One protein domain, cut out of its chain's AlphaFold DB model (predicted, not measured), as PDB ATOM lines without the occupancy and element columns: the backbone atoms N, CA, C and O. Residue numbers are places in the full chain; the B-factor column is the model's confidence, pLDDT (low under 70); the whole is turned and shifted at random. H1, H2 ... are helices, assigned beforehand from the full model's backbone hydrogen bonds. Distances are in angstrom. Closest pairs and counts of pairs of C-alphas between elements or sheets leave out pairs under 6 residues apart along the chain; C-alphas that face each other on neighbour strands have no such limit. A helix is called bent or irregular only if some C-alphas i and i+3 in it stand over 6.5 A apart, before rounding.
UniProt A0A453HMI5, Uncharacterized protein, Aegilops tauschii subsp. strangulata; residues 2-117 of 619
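AT A GLANCE: This is residues 2 to 117 of the 619 residues of an uncharacterized protein of Aegilops tauschii subsp. strangulata (UniProt A0A453HMI5). The model is two separate small helical lobes joined by a short loop, with one helix, H7, sticking out as an arm. In one lobe H4 and H6 cross near their middles as an X, and the small H5 sits at their turn; in the other H1 and H3 meet near their later residues as a corner, with H2 between them along the chain. The printed part has 116 residues with seven named helices, H1 to H7 in order, and no named strand; its class is all helix. The whole is loose, with a radius of gyration of the C-alphas of 19.1 A, and spans 59 by 44 by 26 A.

HOW THE PARTS SIT: Begin at H6, residues 80 to 101, which has a kink of 28 degrees near residue 90 and is only just irregular, C-alphas 93 and 96 being 6.7 A apart. It touches H4, residues 53 to 71, at a steep tilt of 59 degrees, opposite ways; their closest C-alphas, of Gln 61 and Thr 91, are 5.8 A apart. H5, residues 74 to 77, and H6 only just touch, with 3 pairs of C-alphas within 8 A, and only at the corner; the closest C-alphas are those of Ala 77 and Arg 83, 6.0 A. H7, residues 104 to 117, is close to H6 but not clearly touching, with C-alphas 101 and 107 at 7.9 A. Look next at H3, residues 29 to 42, which is apart from H4. With residues 35 to 40 alone it touches residues 15 to 19 of H1, residues 2 to 19, about perpendicular at 84 degrees; the closest C-alphas, of Asn 15 and His 39, are 6.6 A apart. H2, residues 21 to 26, is close to H3 but not clearly touching, with C-alphas 24 and 32 at 6.0 A. Every O i to N i+4 pair is within hydrogen-bond range in H1, H2, H3, H4 and H7, and 16 of 18 are in H6; H5 is too short for such a pair.

IN THESE COORDINATES: Find C-alpha 80 at (77.725, -71.120, -43.399); from there H6 runs 30.3 A to C-alpha 101. H4 covers 26.3 A and H3 20.0 A. H1 starts at C-alpha 2, (104.545, -70.996, -71.468), and covers 25.6 A; H7 covers 19.8 A and ends at C-alpha 117, (120.969, -50.913, -58.513).

THE WHOLE: The two C-alphas farthest apart, of Thr 26 and Gln 75, are 59.7 A from each other. Residues 2 to 7 and 100 to 117 stand free. The printed part has no cut and no long link. Its mean pLDDT is 82.4, with residues 2, 22, 24 and 117 under 70.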
ATOM      1  N   SER A   2     104.450 -71.041 -69.992       61.38
ATOM      2  CA  SER A   2     104.545 -70.996 -71.468       61.38
ATOM      3  C   SER A   2     103.200 -71.080 -72.206       61.38
ATOM      4  O   SER A   2     102.804 -70.145 -72.889       61.38
ATOM      5  N   ASP A   3     102.471 -72.175 -72.008       75.88
ATOM      6  CA  ASP A   3     101.286 -72.557 -72.778       75.88
ATOM      7  C   ASP A   3     100.082 -71.638 -72.521       75.88
ATOM      8  O   ASP A   3      99.211 -71.493 -73.375       75.88
ATOM      9  N   LEU A   4     100.028 -71.004 -71.344       78.94
ATOM     10  CA  LEU A   4      99.003 -70.015 -71.007       78.94
ATOM     11  C   LEU A   4      99.308 -68.680 -71.698       78.94
ATOM     12  O   LEU A   4      98.420 -68.075 -72.289       78.94
ATOM     13  N   ILE A   5     100.580 -68.268 -71.692       78.19
ATOM     14  CA  ILE A   5     101.053 -67.072 -72.402       78.19
ATOM     15  C   ILE A   5     100.839 -67.243 -73.913       78.19
ATOM     16  O   ILE A   5     100.312 -66.336 -74.551       78.19
ATOM     17  N   GLY A   6     101.152 -68.420 -74.469       82.50
ATOM     18  CA  GLY A   6     100.869 -68.766 -75.866       82.50
ATOM     19  C   GLY A   6      99.389 -68.602 -76.213       82.50
ATOM     20  O   GLY A   6      99.058 -67.834 -77.109       82.50
ATOM     21  N   LYS A   7      98.487 -69.212 -75.429       82.88
ATOM     22  CA  LYS A   7      97.030 -69.067 -75.616       82.88
ATOM     23  C   LYS A   7      96.562 -67.610 -75.581       82.88
ATOM     24  O   LYS A   7      95.762 -67.227 -76.427       82.88
ATOM     25  N   HIS A   8      97.067 -66.785 -74.661       80.75
ATOM     26  CA  HIS A   8      96.729 -65.356 -74.634       80.75
ATOM     27  C   HIS A   8      97.275 -64.589 -75.851       80.75
ATOM     28  O   HIS A   8      96.578 -63.723 -76.375       80.75
ATOM     29  N   VAL A   9      98.476 -64.919 -76.337       83.88
ATOM     30  CA  VAL A   9      99.063 -64.318 -77.549       83.88
ATOM     31  C   VAL A   9      98.295 -64.724 -78.810       83.88
ATOM     32  O   VAL A   9      98.059 -63.882 -79.674       83.88
ATOM     33  N   ASP A  10      97.862 -65.977 -78.923       84.31
ATOM     34  CA  ASP A  10      97.110 -66.450 -80.089       84.31
ATOM     35  C   ASP A  10      95.654 -65.948 -80.075       84.31
ATOM     36  O   ASP A  10      95.136 -65.543 -81.115       84.31
ATOM     37  N   MET A  11      95.033 -65.836 -78.895       83.25
ATOM     38  CA  MET A  11      93.751 -65.141 -78.701       83.25
ATOM     39  C   MET A  11      93.851 -63.652 -79.074       83.25
ATOM     40  O   MET A  11      92.985 -63.137 -79.784       83.25
ATOM     41  N   PHE A  12      94.931 -62.968 -78.669       83.25
ATOM     42  CA  PHE A  12      95.216 -61.593 -79.090       83.25
ATOM     43  C   PHE A  12      95.371 -61.493 -80.614       83.25
ATOM     44  O   PHE A  12      94.719 -60.655 -81.226       83.25
ATOM     45  N   ARG A  13      96.166 -62.369 -81.246       84.25
ATOM     46  CA  ARG A  13      96.370 -62.390 -82.709       84.25
ATOM     47  C   ARG A  13      95.074 -62.620 -83.481       84.25
ATOM     48  O   ARG A  13      94.844 -61.943 -84.478       84.25
ATOM     49  N   LYS A  14      94.222 -63.537 -83.010       84.06
ATOM     50  CA  LYS A  14      92.882 -63.773 -83.561       84.06
ATOM     51  C   LYS A  14      92.055 -62.483 -83.525       84.06
ATOM     52  O   LYS A  14      91.711 -61.962 -84.582       84.06
ATOM     53  N   ASN A  15      91.835 -61.912 -82.340       81.56
ATOM     54  CA  ASN A  15      91.029 -60.697 -82.181       81.56
ATOM     55  C   ASN A  15      91.659 -59.480 -82.912       81.56
ATOM     56  O   ASN A  15      90.945 -58.655 -83.473       81.56
ATOM     57  N   GLN A  16      92.992 -59.399 -83.013       82.50
ATOM     58  CA  GLN A  16      93.704 -58.404 -83.829       82.50
ATOM     59  C   GLN A  16      93.443 -58.579 -85.337       82.50
ATOM     60  O   GLN A  16      93.280 -57.586 -86.045       82.50
ATOM     61  N   SER A  17      93.381 -59.818 -85.839       81.38
ATOM     62  CA  SER A  17      93.043 -60.103 -87.243       81.38
ATOM     63  C   SER A  17      91.579 -59.790 -87.582       81.38
ATOM     64  O   SER A  17      91.306 -59.347 -88.692       81.38
ATOM     65  N   GLU A  18      90.664 -59.920 -86.615       78.69
ATOM     66  CA  GLU A  18      89.253 -59.521 -86.746       78.69
ATOM     67  C   GLU A  18      89.052 -57.993 -86.743       78.69
ATOM     68  O   GLU A  18      88.152 -57.495 -87.415       78.69
ATOM     69  N   ILE A  19      89.895 -57.243 -86.021       77.12
ATOM     70  CA  ILE A  19      89.893 -55.763 -85.989       77.12
ATOM     71  C   ILE A  19      90.612 -55.156 -87.209       77.12
ATOM     72  O   ILE A  19      90.292 -54.045 -87.636       77.12
ATOM     73  N   GLY A  20      91.583 -55.878 -87.773       78.25
ATOM     74  CA  GLY A  20      92.450 -55.420 -88.857       78.25
ATOM     75  C   GLY A  20      93.762 -54.819 -88.341       78.25
ATOM     76  O   GLY A  20      93.779 -53.880 -87.541       78.25
ATOM     77  N   VAL A  21      94.887 -55.351 -88.828       74.44
ATOM     78  CA  VAL A  21      96.237 -54.967 -88.376       74.44
ATOM     79  C   VAL A  21      96.545 -53.504 -88.712       74.44
ATOM     80  O   VAL A  21      97.033 -52.772 -87.854       74.44
ATOM     81  N   ASP A  22      96.194 -53.057 -89.921       69.75
ATOM     82  CA  ASP A  22      96.419 -51.678 -90.372       69.75
ATOM     83  C   ASP A  22      95.564 -50.673 -89.587       69.75
ATOM     84  O   ASP A  22      96.041 -49.602 -89.215       69.75
ATOM     85  N   VAL A  23      94.325 -51.053 -89.244       72.44
ATOM     86  CA  VAL A  23      93.427 -50.240 -88.408       72.44
ATOM     87  C   VAL A  23      94.042 -50.050 -87.022       72.44
ATOM     88  O   VAL A  23      94.182 -48.913 -86.575       72.44
ATOM     89  N   MET A  24      94.511 -51.127 -86.377       69.31
ATOM     90  CA  MET A  24      95.271 -51.012 -85.126       69.31
ATOM     91  C   MET A  24      96.523 -50.133 -85.275       69.31
ATOM     92  O   MET A  24      96.797 -49.329 -84.387       69.31
ATOM     93  N   GLY A  25      97.259 -50.237 -86.385       72.75
ATOM     94  CA  GLY A  25      98.445 -49.413 -86.649       72.75
ATOM     95  C   GLY A  25      98.174 -47.902 -86.709       72.75
ATOM     96  O   GLY A  25      99.076 -47.117 -86.425       72.75
ATOM     97  N   THR A  26      96.942 -47.494 -87.029       76.44
ATOM     98  CA  THR A  26      96.527 -46.077 -87.112       76.44
ATOM     99  C   THR A  26      95.895 -45.505 -85.838       76.44
ATOM    100  O   THR A  26      95.660 -44.299 -85.774       76.44
ATOM    101  N   LEU A  27      95.619 -46.335 -84.827       75.12
ATOM    102  CA  LEU A  27      94.900 -45.948 -83.607       75.12
ATOM    103  C   LEU A  27      95.837 -45.733 -82.410       75.12
ATOM    104  O   LEU A  27      96.882 -46.381 -82.283       75.12
ATOM    105  N   SER A  28      95.426 -44.863 -81.480       82.50
ATOM    106  CA  SER A  28      96.131 -44.700 -80.203       82.50
ATOM    107  C   SER A  28      96.088 -45.982 -79.355       82.50
ATOM    108  O   SER A  28      95.307 -46.902 -79.605       82.50
ATOM    109  N   SER A  29      96.945 -46.071 -78.331       76.94
ATOM    110  CA  SER A  29      96.990 -47.242 -77.444       76.94
ATOM    111  C   SER A  29      95.667 -47.504 -76.729       76.94
ATOM    112  O   SER A  29      95.212 -48.641 -76.698       76.94
ATOM    113  N   GLU A  30      95.024 -46.454 -76.227       80.12
ATOM    114  CA  GLU A  30      93.754 -46.546 -75.501       80.12
ATOM    115  C   GLU A  30      92.596 -46.957 -76.433       80.12
ATOM    116  O   GLU A  30      91.798 -47.831 -76.103       80.12
ATOM    117  N   GLU A  31      92.569 -46.426 -77.659       81.38
ATOM    118  CA  GLU A  31      91.589 -46.794 -78.690       81.38
ATOM    119  C   GLU A  31      91.757 -48.208 -79.258       81.38
ATOM    120  O   GLU A  31      90.783 -48.782 -79.763       81.38
ATOM    121  N   ARG A  32      92.980 -48.756 -79.228       81.62
ATOM    122  CA  ARG A  32      93.249 -50.164 -79.547       81.62
ATOM    123  C   ARG A  32      92.757 -51.075 -78.437       81.62
ATOM    124  O   ARG A  32      92.051 -52.037 -78.730       81.62
ATOM    125  N   ASP A  33      93.115 -50.768 -77.196       81.62
ATOM    126  CA  ASP A  33      92.814 -51.624 -76.050       81.62
ATOM    127  C   ASP A  33      91.302 -51.662 -75.774       81.62
ATOM    128  O   ASP A  33      90.754 -52.735 -75.523       81.62
ATOM    129  N   GLU A  34      90.586 -50.541 -75.936       82.69
ATOM    130  CA  GLU A  34      89.125 -50.513 -75.799       82.69
ATOM    131  C   GLU A  34      88.407 -51.249 -76.951       82.69
ATOM    132  O   GLU A  34      87.449 -51.980 -76.697       82.69
ATOM    133  N   ARG A  35      88.890 -51.162 -78.204       80.38
ATOM    134  CA  ARG A  35      88.347 -51.979 -79.317       80.38
ATOM    135  C   ARG A  35      88.619 -53.471 -79.129       80.38
ATOM    136  O   ARG A  35      87.728 -54.285 -79.360       80.38
ATOM    137  N   LEU A  36      89.821 -53.833 -78.676       83.62
ATOM    138  CA  LEU A  36      90.185 -55.211 -78.344       83.62
ATOM    139  C   LEU A  36      89.293 -55.762 -77.226       83.62
ATOM    140  O   LEU A  36      88.758 -56.860 -77.350       83.62
ATOM    141  N   LYS A  37      89.077 -54.980 -76.163       82.62
ATOM    142  CA  LYS A  37      88.152 -55.294 -75.068       82.62
ATOM    143  C   LYS A  37      86.716 -55.478 -75.565       82.62
ATOM    144  O   LYS A  37      86.067 -56.437 -75.161       82.62
ATOM    145  N   GLN A  38      86.233 -54.627 -76.470       80.94
ATOM    146  CA  GLN A  38      84.900 -54.772 -77.067       80.94
ATOM    147  C   GLN A  38      84.770 -56.058 -77.900       80.94
ATOM    148  O   GLN A  38      83.801 -56.791 -77.708       80.94
ATOM    149  N   HIS A  39      85.759 -56.397 -78.736       80.00
ATOM    150  CA  HIS A  39      85.778 -57.680 -79.455       80.00
ATOM    151  C   HIS A  39      85.820 -58.884 -78.501       80.00
ATOM    152  O   HIS A  39      85.009 -59.795 -78.652       80.00
ATOM    153  N   LEU A  40      86.671 -58.860 -77.468       81.88
ATOM    154  CA  LEU A  40      86.775 -59.939 -76.474       81.88
ATOM    155  C   LEU A  40      85.498 -60.117 -75.627       81.88
ATOM    156  O   LEU A  40      85.213 -61.225 -75.169       81.88
ATOM    157  N   ILE A  41      84.714 -59.053 -75.417       83.12
ATOM    158  CA  ILE A  41      83.382 -59.131 -74.789       83.12
ATOM    159  C   ILE A  41      82.372 -59.772 -75.750       83.12
ATOM    160  O   ILE A  41      81.613 -60.648 -75.340       83.12
ATOM    161  N   VAL A  42      82.376 -59.376 -77.027       82.56
ATOM    162  CA  VAL A  42      81.475 -59.924 -78.059       82.56
ATOM    163  C   VAL A  42      81.764 -61.404 -78.345       82.56
ATOM    164  O   VAL A  42      80.826 -62.184 -78.498       82.56
ATOM    165  N   SER A  43      83.035 -61.813 -78.361       76.62
ATOM    166  CA  SER A  43      83.450 -63.210 -78.550       76.62
ATOM    167  C   SER A  43      83.304 -64.079 -77.294       76.62
ATOM    168  O   SER A  43      83.451 -65.296 -77.383       76.62
ATOM    169  N   GLN A  44      83.000 -63.475 -76.137       77.25
ATOM    170  CA  GLN A  44      82.972 -64.109 -74.809       77.25
ATOM    171  C   GLN A  44      84.325 -64.717 -74.373       77.25
ATOM    172  O   GLN A  44      84.384 -65.495 -73.422       77.25
ATOM    173  N   GLU A  45      85.427 -64.333 -75.029       78.50
ATOM    174  CA  GLU A  45      86.790 -64.770 -74.695       78.50
ATOM    175  C   GLU A  45      87.428 -63.920 -73.574       78.50
ATOM    176  O   GLU A  45      88.472 -64.291 -73.028       78.50
ATOM    177  N   LEU A  46      86.815 -62.790 -73.186       79.81
ATOM    178  CA  LEU A  46      87.303 -61.970 -72.075       79.81
ATOM    179  C   LEU A  46      87.119 -62.676 -70.720       79.81
ATOM    180  O   LEU A  46      86.005 -62.964 -70.286       79.81
ATOM    181  N   HIS A  47      88.223 -62.870 -69.997       81.44
ATOM    182  CA  HIS A  47      88.200 -63.411 -68.638       81.44
ATOM    183  C   HIS A  47      87.362 -62.518 -67.691       81.44
ATOM    184  O   HIS A  47      87.615 -61.310 -67.654       81.44
ATOM    185  N   PRO A  48      86.430 -63.060 -66.872       80.62
ATOM    186  CA  PRO A  48      85.444 -62.256 -66.140       80.62
ATOM    187  C   PRO A  48      86.023 -61.134 -65.270       80.62
ATOM    188  O   PRO A  48      85.452 -60.048 -65.212       80.62
ATOM    189  N   ALA A  49      87.192 -61.350 -64.656       81.12
ATOM    190  CA  ALA A  49      87.868 -60.339 -63.837       81.12
ATOM    191  C   ALA A  49      88.222 -59.037 -64.592       81.12
ATOM    192  O   ALA A  49      88.450 -58.013 -63.961       81.12
ATOM    193  N   LEU A  50      88.264 -59.061 -65.929       78.69
ATOM    194  CA  LEU A  50      88.603 -57.909 -66.772       78.69
ATOM    195  C   LEU A  50      87.373 -57.084 -67.205       78.69
ATOM    196  O   LEU A  50      87.528 -56.075 -67.890       78.69
ATOM    197  N   LEU A  51      86.155 -57.487 -66.814       80.12
ATOM    198  CA  LEU A  51      84.917 -56.748 -67.109       80.12
ATOM    199  C   LEU A  51      84.768 -55.496 -66.230       80.12
ATOM    200  O   LEU A  51      84.431 -54.422 -66.725       80.12
ATOM    201  N   SER A  52      85.009 -55.631 -64.923       82.25
ATOM    202  CA  SER A  52      85.115 -54.524 -63.965       82.25
ATOM    203  C   SER A  52      85.764 -54.998 -62.660       82.25
ATOM    204  O   SER A  52      85.793 -56.197 -62.382       82.25
ATOM    205  N   SER A  53      86.193 -54.065 -61.808       79.19
ATOM    206  CA  SER A  53      86.730 -54.358 -60.468       79.19
ATOM    207  C   SER A  53      85.752 -55.106 -59.545       79.19
ATOM    208  O   SER A  53      86.173 -55.817 -58.637       79.19
ATOM    209  N   GLU A  54      84.440 -55.013 -59.786       84.00
ATOM    210  CA  GLU A  54      83.444 -55.833 -59.079       84.00
ATOM    211  C   GLU A  54      83.499 -57.306 -59.525       84.00
ATOM    212  O   GLU A  54      83.328 -58.212 -58.712       84.00
ATOM    213  N   HIS A  55      83.761 -57.560 -60.811       84.50
ATOM    214  CA  HIS A  55      83.930 -58.916 -61.341       84.50
ATOM    215  C   HIS A  55      85.299 -59.498 -60.986       84.50
ATOM    216  O   HIS A  55      85.384 -60.690 -60.700       84.50
ATOM    217  N   GLU A  56      86.343 -58.667 -60.922       86.62
ATOM    218  CA  GLU A  56      87.637 -59.038 -60.343       86.62
ATOM    219  C   GLU A  56      87.445 -59.577 -58.922       86.62
ATOM    220  O   GLU A  56      87.746 -60.740 -58.657       86.62
ATOM    221  N   TYR A  57      86.829 -58.780 -58.042       88.00
ATOM    222  CA  TYR A  57      86.575 -59.171 -56.659       88.00
ATOM    223  C   TYR A  57      85.742 -60.461 -56.544       88.00
ATOM    224  O   TYR A  57      86.071 -61.321 -55.729       88.00
ATOM    225  N   LYS A  58      84.725 -60.661 -57.399       89.31
ATOM    226  CA  LYS A  58      83.945 -61.917 -57.450       89.31
ATOM    227  C   LYS A  58      84.793 -63.130 -57.837       89.31
ATOM    228  O   LYS A  58      84.687 -64.164 -57.183       89.31
ATOM    229  N   VAL A  59      85.676 -63.018 -58.832       90.06
ATOM    230  CA  VAL A  59      86.603 -64.110 -59.189       90.06
ATOM    231  C   VAL A  59      87.561 -64.416 -58.032       90.06
ATOM    232  O   VAL A  59      87.842 -65.582 -57.753       90.06
ATOM    233  N   LEU A  60      88.018 -63.395 -57.298       90.12
ATOM    234  CA  LEU A  60      88.830 -63.599 -56.095       90.12
ATOM    235  C   LEU A  60      88.023 -64.272 -54.963       90.12
ATOM    236  O   LEU A  60      88.548 -65.180 -54.317       90.12
ATOM    237  N   GLN A  61      86.745 -63.919 -54.767       90.31
ATOM    238  CA  GLN A  61      85.837 -64.611 -53.836       90.31
ATOM    239  C   GLN A  61      85.625 -66.086 -54.216       90.31
ATOM    240  O   GLN A  61      85.581 -66.936 -53.323       90.31
ATOM    241  N   GLU A  62      85.494 -66.416 -55.504       90.44
ATOM    242  CA  GLU A  62      85.343 -67.801 -55.974       90.44
ATOM    243  C   GLU A  62      86.631 -68.614 -55.802       90.44
ATOM    244  O   GLU A  62      86.580 -69.727 -55.272       90.44
ATOM    245  N   LEU A  63      87.793 -68.043 -56.148       90.69
ATOM    246  CA  LEU A  63      89.091 -68.686 -55.928       90.69
ATOM    247  C   LEU A  63      89.325 -68.959 -54.436       90.69
ATOM    248  O   LEU A  63      89.706 -70.069 -54.057       90.69
ATOM    249  N   VAL A  64      89.024 -67.983 -53.572       91.44
ATOM    250  CA  VAL A  64      89.023 -68.186 -52.119       91.44
ATOM    251  C   VAL A  64      87.984 -69.226 -51.710       91.44
ATOM    252  O   VAL A  64      88.283 -70.060 -50.867       91.44
ATOM    253  N   GLY A  65      86.794 -69.251 -52.312       88.75
ATOM    254  CA  GLY A  65      85.788 -70.290 -52.081       88.75
ATOM    255  C   GLY A  65      86.325 -71.707 -52.310       88.75
ATOM    256  O   GLY A  65      86.084 -72.585 -51.480       88.75
ATOM    257  N   GLY A  66      87.110 -71.905 -53.374       88.56
ATOM    258  CA  GLY A  66      87.830 -73.150 -53.652       88.56
ATOM    259  C   GLY A  66      88.940 -73.449 -52.636       88.56
ATOM    260  O   GLY A  66      88.995 -74.552 -52.097       88.56
ATOM    261  N   ILE A  67      89.777 -72.462 -52.298       88.81
ATOM    262  CA  ILE A  67      90.832 -72.607 -51.274       88.81
ATOM    263  C   ILE A  67      90.226 -72.986 -49.914       88.81
ATOM    264  O   ILE A  67      90.699 -73.909 -49.255       88.81
ATOM    265  N   MET A  68      89.138 -72.332 -49.506       85.81
ATOM    266  CA  MET A  68      88.427 -72.619 -48.259       85.81
ATOM    267  C   MET A  68      87.838 -74.040 -48.236       85.81
ATOM    268  O   MET A  68      87.784 -74.641 -47.168       85.81
ATOM    269  N   ALA A  69      87.447 -74.599 -49.388       84.56
ATOM    270  CA  ALA A  69      86.984 -75.986 -49.502       84.56
ATOM    271  C   ALA A  69      88.119 -77.030 -49.422       84.56
ATOM    272  O   ALA A  69      87.850 -78.188 -49.112       84.56
ATOM    273  N   LEU A  70      89.373 -76.630 -49.671       84.69
ATOM    274  CA  LEU A  70      90.566 -77.474 -49.509       84.69
ATOM    275  C   LEU A  70      91.202 -77.351 -48.113       84.69
ATOM    276  O   LEU A  70      91.822 -78.298 -47.636       84.69
ATOM    277  N   VAL A  71      91.083 -76.182 -47.473       84.81
ATOM    278  CA  VAL A  71      91.767 -75.852 -46.208       84.81
ATOM    279  C   VAL A  71      90.894 -76.095 -44.969       84.81
ATOM    280  O   VAL A  71      91.428 -76.423 -43.909       84.81
ATOM    281  N   LEU A  72      89.565 -75.954 -45.056       82.62
ATOM    282  CA  LEU A  72      88.682 -76.279 -43.930       82.62
ATOM    283  C   LEU A  72      88.495 -77.787 -43.783       82.62
ATOM    284  O   LEU A  72      88.267 -78.508 -44.753       82.62
ATOM    285  N   ARG A  73      88.466 -78.253 -42.531       79.94
ATOM    286  CA  ARG A  73      87.989 -79.604 -42.220       79.94
ATOM    287  C   ARG A  73      86.488 -79.675 -42.548       79.94
ATOM    288  O   ARG A  73      85.790 -78.676 -42.345       79.94
ATOM    289  N   PRO A  74      85.946 -80.838 -42.959       73.31
ATOM    290  CA  PRO A  74      84.542 -80.952 -43.360       73.31
ATOM    291  C   PRO A  74      83.538 -80.415 -42.332       73.31
ATOM    292  O   PRO A  74      82.539 -79.824 -42.721       73.31
ATOM    293  N   GLN A  75      83.814 -80.559 -41.031       70.94
ATOM    294  CA  GLN A  75      82.955 -80.047 -39.955       70.94
ATOM    295  C   GLN A  75      82.905 -78.509 -39.907       70.94
ATOM    296  O   GLN A  75      81.825 -77.939 -39.768       70.94
ATOM    297  N   ASP A  76      84.043 -77.828 -40.083       71.56
ATOM    298  CA  ASP A  76      84.094 -76.360 -40.102       71.56
ATOM    299  C   ASP A  76      83.455 -75.804 -41.391       71.56
ATOM    300  O   ASP A  76      82.799 -74.761 -41.371       71.56
ATOM    301  N   ALA A  77      83.599 -76.532 -42.506       70.00
ATOM    302  CA  ALA A  77      83.022 -76.182 -43.804       70.00
ATOM    303  C   ALA A  77      81.481 -76.234 -43.837       70.00
ATOM    304  O   ALA A  77      80.876 -75.514 -44.635       70.00
ATOM    305  N   GLN A  78      80.840 -77.025 -42.961       75.06
ATOM    306  CA  GLN A  78      79.375 -77.037 -42.816       75.06
ATOM    307  C   GLN A  78      78.818 -75.753 -42.182       75.06
ATOM    308  O   GLN A  78      77.630 -75.481 -42.324       75.06
ATOM    309  N   SER A  79      79.635 -74.945 -41.492       84.81
ATOM    310  CA  SER A  79      79.177 -73.688 -40.892       84.81
ATOM    311  C   SER A  79      79.077 -72.579 -41.951       84.81
ATOM    312  O   SER A  79      80.113 -72.082 -42.414       84.81
ATOM    313  N   PRO A  80      77.866 -72.110 -42.329       82.19
ATOM    314  CA  PRO A  80      77.725 -71.120 -43.399       82.19
ATOM    315  C   PRO A  80      78.345 -69.773 -43.013       82.19
ATOM    316  O   PRO A  80      78.878 -69.066 -43.866       82.19
ATOM    317  N   LEU A  81      78.313 -69.443 -41.717       85.94
ATOM    318  CA  LEU A  81      78.908 -68.229 -41.166       85.94
ATOM    319  C   LEU A  81      80.432 -68.257 -41.295       85.94
ATOM    320  O   LEU A  81      80.995 -67.310 -41.835       85.94
ATOM    321  N   VAL A  82      81.095 -69.342 -40.875       85.31
ATOM    322  CA  VAL A  82      82.558 -69.478 -41.007       85.31
ATOM    323  C   VAL A  82      82.957 -69.443 -42.479       85.31
ATOM    324  O   VAL A  82      83.814 -68.648 -42.860       85.31
ATOM    325  N   ARG A  83      82.279 -70.218 -43.340       83.94
ATOM    326  CA  ARG A  83      82.577 -70.252 -44.781       83.94
ATOM    327  C   ARG A  83      82.433 -68.879 -45.448       83.94
ATOM    328  O   ARG A  83      83.239 -68.548 -46.313       83.94
ATOM    329  N   CYS A  84      81.437 -68.078 -45.066       87.25
ATOM    330  CA  CYS A  84      81.273 -66.722 -45.588       87.25
ATOM    331  C   CYS A  84      82.285 -65.738 -44.987       87.25
ATOM    332  O   CYS A  84      83.025 -65.123 -45.748       87.25
ATOM    333  N   PHE A  85      82.386 -65.613 -43.658       90.00
ATOM    334  CA  PHE A  85      83.310 -64.658 -43.031       90.00
ATOM    335  C   PHE A  85      84.768 -64.919 -43.414       90.00
ATOM    336  O   PHE A  85      85.472 -63.979 -43.773       90.00
ATOM    337  N   SER A  86      85.222 -66.174 -43.405       88.62
ATOM    338  CA  SER A  86      86.589 -66.506 -43.813       88.62
ATOM    339  C   SER A  86      86.832 -66.288 -45.309       88.62
ATOM    340  O   SER A  86      87.932 -65.871 -45.664       88.62
ATOM    341  N   ARG A  87      85.824 -66.480 -46.179       91.56
ATOM    342  CA  ARG A  87      85.939 -66.123 -47.604       91.56
ATOM    343  C   ARG A  87      86.117 -64.618 -47.782       91.56
ATOM    344  O   ARG A  87      87.075 -64.207 -48.428       91.56
ATOM    345  N   GLU A  88      85.250 -63.796 -47.191       93.12
ATOM    346  CA  GLU A  88      85.362 -62.336 -47.331       93.12
ATOM    347  C   GLU A  88      86.677 -61.814 -46.732       93.12
ATOM    348  O   GLU A  88      87.381 -61.035 -47.373       93.12
ATOM    349  N   LEU A  89      87.069 -62.297 -45.546       92.38
ATOM    350  CA  LEU A  89      88.321 -61.905 -44.894       92.38
ATOM    351  C   LEU A  89      89.555 -62.284 -45.723       92.38
ATOM    352  O   LEU A  89      90.424 -61.437 -45.922       92.38
ATOM    353  N   LEU A  90      89.644 -63.521 -46.228       90.69
ATOM    354  CA  LEU A  90      90.807 -63.957 -47.008       90.69
ATOM    355  C   LEU A  90      90.854 -63.275 -48.389       90.69
ATOM    356  O   LEU A  90      91.940 -62.948 -48.870       90.69
ATOM    357  N   THR A  91      89.694 -62.963 -48.979       92.62
ATOM    358  CA  THR A  91      89.606 -62.183 -50.226       92.62
ATOM    359  C   THR A  91      90.071 -60.738 -50.006       92.62
ATOM    360  O   THR A  91      91.000 -60.287 -50.673       92.62
ATOM    361  N   CYS A  92      89.488 -60.020 -49.039       90.19
ATOM    362  CA  CYS A  92      89.788 -58.606 -48.786       90.19
ATOM    363  C   CYS A  92      91.188 -58.349 -48.213       90.19
ATOM    364  O   CYS A  92      91.793 -57.332 -48.544       90.19
ATOM    365  N   LEU A  93      91.679 -59.204 -47.307       90.50
ATOM    366  CA  LEU A  93      92.881 -58.915 -46.512       90.50
ATOM    367  C   LEU A  93      94.150 -59.593 -47.033       90.50
ATOM    368  O   LEU A  93      95.242 -59.184 -46.643       90.50
ATOM    369  N   VAL A  94      94.027 -60.610 -47.892       91.00
ATOM    370  CA  VAL A  94      95.177 -61.341 -48.446       91.00
ATOM    371  C   VAL A  94      95.147 -61.339 -49.966       91.00
ATOM    372  O   VAL A  94      96.084 -60.830 -50.577       91.00
ATOM    373  N   LEU A  95      94.086 -61.855 -50.594       88.38
ATOM    374  CA  LEU A  95      94.119 -62.086 -52.038       88.38
ATOM    375  C   LEU A  95      94.067 -60.782 -52.853       88.38
ATOM    376  O   LEU A  95      94.914 -60.595 -53.720       88.38
ATOM    377  N   GLN A  96      93.163 -59.847 -52.539       88.00
ATOM    378  CA  GLN A  96      93.095 -58.551 -53.231       88.00
ATOM    379  C   GLN A  96      94.393 -57.725 -53.060       88.00
ATOM    380  O   GLN A  96      94.920 -57.259 -54.068       88.00
ATOM    381  N   PRO A  97      94.999 -57.578 -51.857       86.81
ATOM    382  CA  PRO A  97      96.302 -56.920 -51.721       86.81
ATOM    383  C   PRO A  97      97.438 -57.600 -52.497       86.81
ATOM    384  O   PRO A  97      98.282 -56.903 -53.061       86.81
ATOM    385  N   VAL A  98      97.462 -58.937 -52.562       87.19
ATOM    386  CA  VAL A  98      98.470 -59.690 -53.333       87.19
ATOM    387  C   VAL A  98      98.287 -59.484 -54.838       87.19
ATOM    388  O   VAL A  98      99.273 -59.226 -55.526       87.19
ATOM    389  N   MET A  99      97.053 -59.517 -55.349       85.19
ATOM    390  CA  MET A  99      96.769 -59.239 -56.763       85.19
ATOM    391  C   MET A  99      97.095 -57.788 -57.138       85.19
ATOM    392  O   MET A  99      97.728 -57.554 -58.166       85.19
ATOM    393  N   ASN A 100      96.780 -56.825 -56.268       82.62
ATOM    394  CA  ASN A 100      97.152 -55.421 -56.462       82.62
ATOM    395  C   ASN A 100      98.680 -55.234 -56.502       82.62
ATOM    396  O   ASN A 100      99.177 -54.436 -57.295       82.62
ATOM    397  N   PHE A 101      99.436 -55.967 -55.675       78.88
ATOM    398  CA  PHE A 101     100.905 -55.953 -55.694       78.88
ATOM    399  C   PHE A 101     101.487 -56.641 -56.941       78.88
ATOM    400  O   PHE A 101     102.514 -56.210 -57.456       78.88
ATOM    401  N   ALA A 102     100.805 -57.660 -57.470       78.62
ATOM    402  CA  ALA A 102     101.157 -58.338 -58.716       78.62
ATOM    403  C   ALA A 102     100.834 -57.522 -59.990       78.62
ATOM    404  O   ALA A 102     100.929 -58.061 -61.095       78.62
ATOM    405  N   SER A 103     100.463 -56.238 -59.873       80.00
ATOM    406  CA  SER A 103     100.208 -55.399 -61.047       80.00
ATOM    407  C   SER A 103     101.473 -55.250 -61.913       80.00
ATOM    408  O   SER A 103     102.576 -55.085 -61.374       80.00
ATOM    409  N   PRO A 104     101.350 -55.235 -63.257       78.75
ATOM    410  CA  PRO A 104     102.494 -55.037 -64.146       78.75
ATOM    411  C   PRO A 104     103.275 -53.750 -63.860       78.75
ATOM    412  O   PRO A 104     104.479 -53.712 -64.079       78.75
ATOM    413  N   ILE A 105     102.619 -52.713 -63.327       78.38
ATOM    414  CA  ILE A 105     103.259 -51.445 -62.957       78.38
ATOM    415  C   ILE A 105     104.241 -51.661 -61.798       78.38
ATOM    416  O   ILE A 105     105.416 -51.336 -61.937       78.38
ATOM    417  N   TYR A 106     103.811 -52.269 -60.684       79.12
ATOM    418  CA  TYR A 106     104.712 -52.524 -59.550       79.12
ATOM    419  C   TYR A 106     105.816 -53.528 -59.891       79.12
ATOM    420  O   TYR A 106     106.945 -53.370 -59.431       79.12
ATOM    421  N   VAL A 107     105.521 -54.527 -60.728       83.12
ATOM    422  CA  VAL A 107     106.530 -55.479 -61.218       83.12
ATOM    423  C   VAL A 107     107.568 -54.774 -62.100       83.12
ATOM    424  O   VAL A 107     108.764 -54.994 -61.912       83.12
ATOM    425  N   ASN A 108     107.152 -53.879 -63.002       84.44
ATOM    426  CA  ASN A 108     108.064 -53.112 -63.852       84.44
ATOM    427  C   ASN A 108     108.916 -52.122 -63.044       84.44
ATOM    428  O   ASN A 108     110.131 -52.094 -63.229       84.44
ATOM    429  N   GLU A 109     108.327 -51.375 -62.107       84.00
ATOM    430  CA  GLU A 109     109.063 -50.496 -61.181       84.00
ATOM    431  C   GLU A 109     110.109 -51.276 -60.367       84.00
ATOM    432  O   GLU A 109     111.260 -50.852 -60.236       84.00
ATOM    433  N   LEU A 110     109.751 -52.467 -59.875       82.38
ATOM    434  CA  LEU A 110     110.666 -53.344 -59.145       82.38
ATOM    435  C   LEU A 110     111.814 -53.857 -60.036       82.38
ATOM    436  O   LEU A 110     112.959 -53.921 -59.587       82.38
ATOM    437  N   ILE A 111     111.535 -54.184 -61.303       85.94
ATOM    438  CA  ILE A 111     112.555 -54.563 -62.293       85.94
ATOM    439  C   ILE A 111     113.493 -53.383 -62.580       85.94
ATOM    440  O   ILE A 111     114.709 -53.560 -62.522       85.94
ATOM    441  N   ILE A 112     112.959 -52.181 -62.821       86.06
ATOM    442  CA  ILE A 112     113.743 -50.955 -63.057       86.06
ATOM    443  C   ILE A 112     114.641 -50.654 -61.849       86.06
ATOM    444  O   ILE A 112     115.837 -50.414 -62.013       86.06
ATOM    445  N   TYR A 113     114.114 -50.766 -60.627       85.44
ATOM    446  CA  TYR A 113     114.891 -50.627 -59.393       85.44
ATOM    447  C   TYR A 113     116.047 -51.643 -59.304       85.44
ATOM    448  O   TYR A 113     117.180 -51.274 -58.978       85.44
ATOM    449  N   PHE A 114     115.803 -52.917 -59.635       85.25
ATOM    450  CA  PHE A 114     116.842 -53.955 -59.638       85.25
ATOM    451  C   PHE A 114     117.844 -53.859 -60.798       85.25
ATOM    452  O   PHE A 114     118.940 -54.413 -60.677       85.25
ATOM    453  N   LEU A 115     117.503 -53.186 -61.899       86.25
ATOM    454  CA  LEU A 115     118.442 -52.852 -62.971       86.25
ATOM    455  C   LEU A 115     119.336 -51.685 -62.535       86.25
ATOM    456  O   LEU A 115     120.544 -51.871 -62.417       86.25
ATOM    457  N   ASN A 116     118.741 -50.555 -62.145       82.12
ATOM    458  CA  ASN A 116     119.466 -49.354 -61.714       82.12
ATOM    459  C   ASN A 116     120.437 -49.634 -60.546       82.12
ATOM    460  O   ASN A 116     121.540 -49.092 -60.506       82.12
ATOM    461  N   ASN A 117     120.073 -50.517 -59.606       68.62
ATOM    462  CA  ASN A 117     120.969 -50.913 -58.513       68.62
ATOM    463  C   ASN A 117     122.212 -51.702 -58.975       68.62
ATOM    464  O   ASN A 117     123.234 -51.656 -58.288       68.62
TER     465      ASN A 117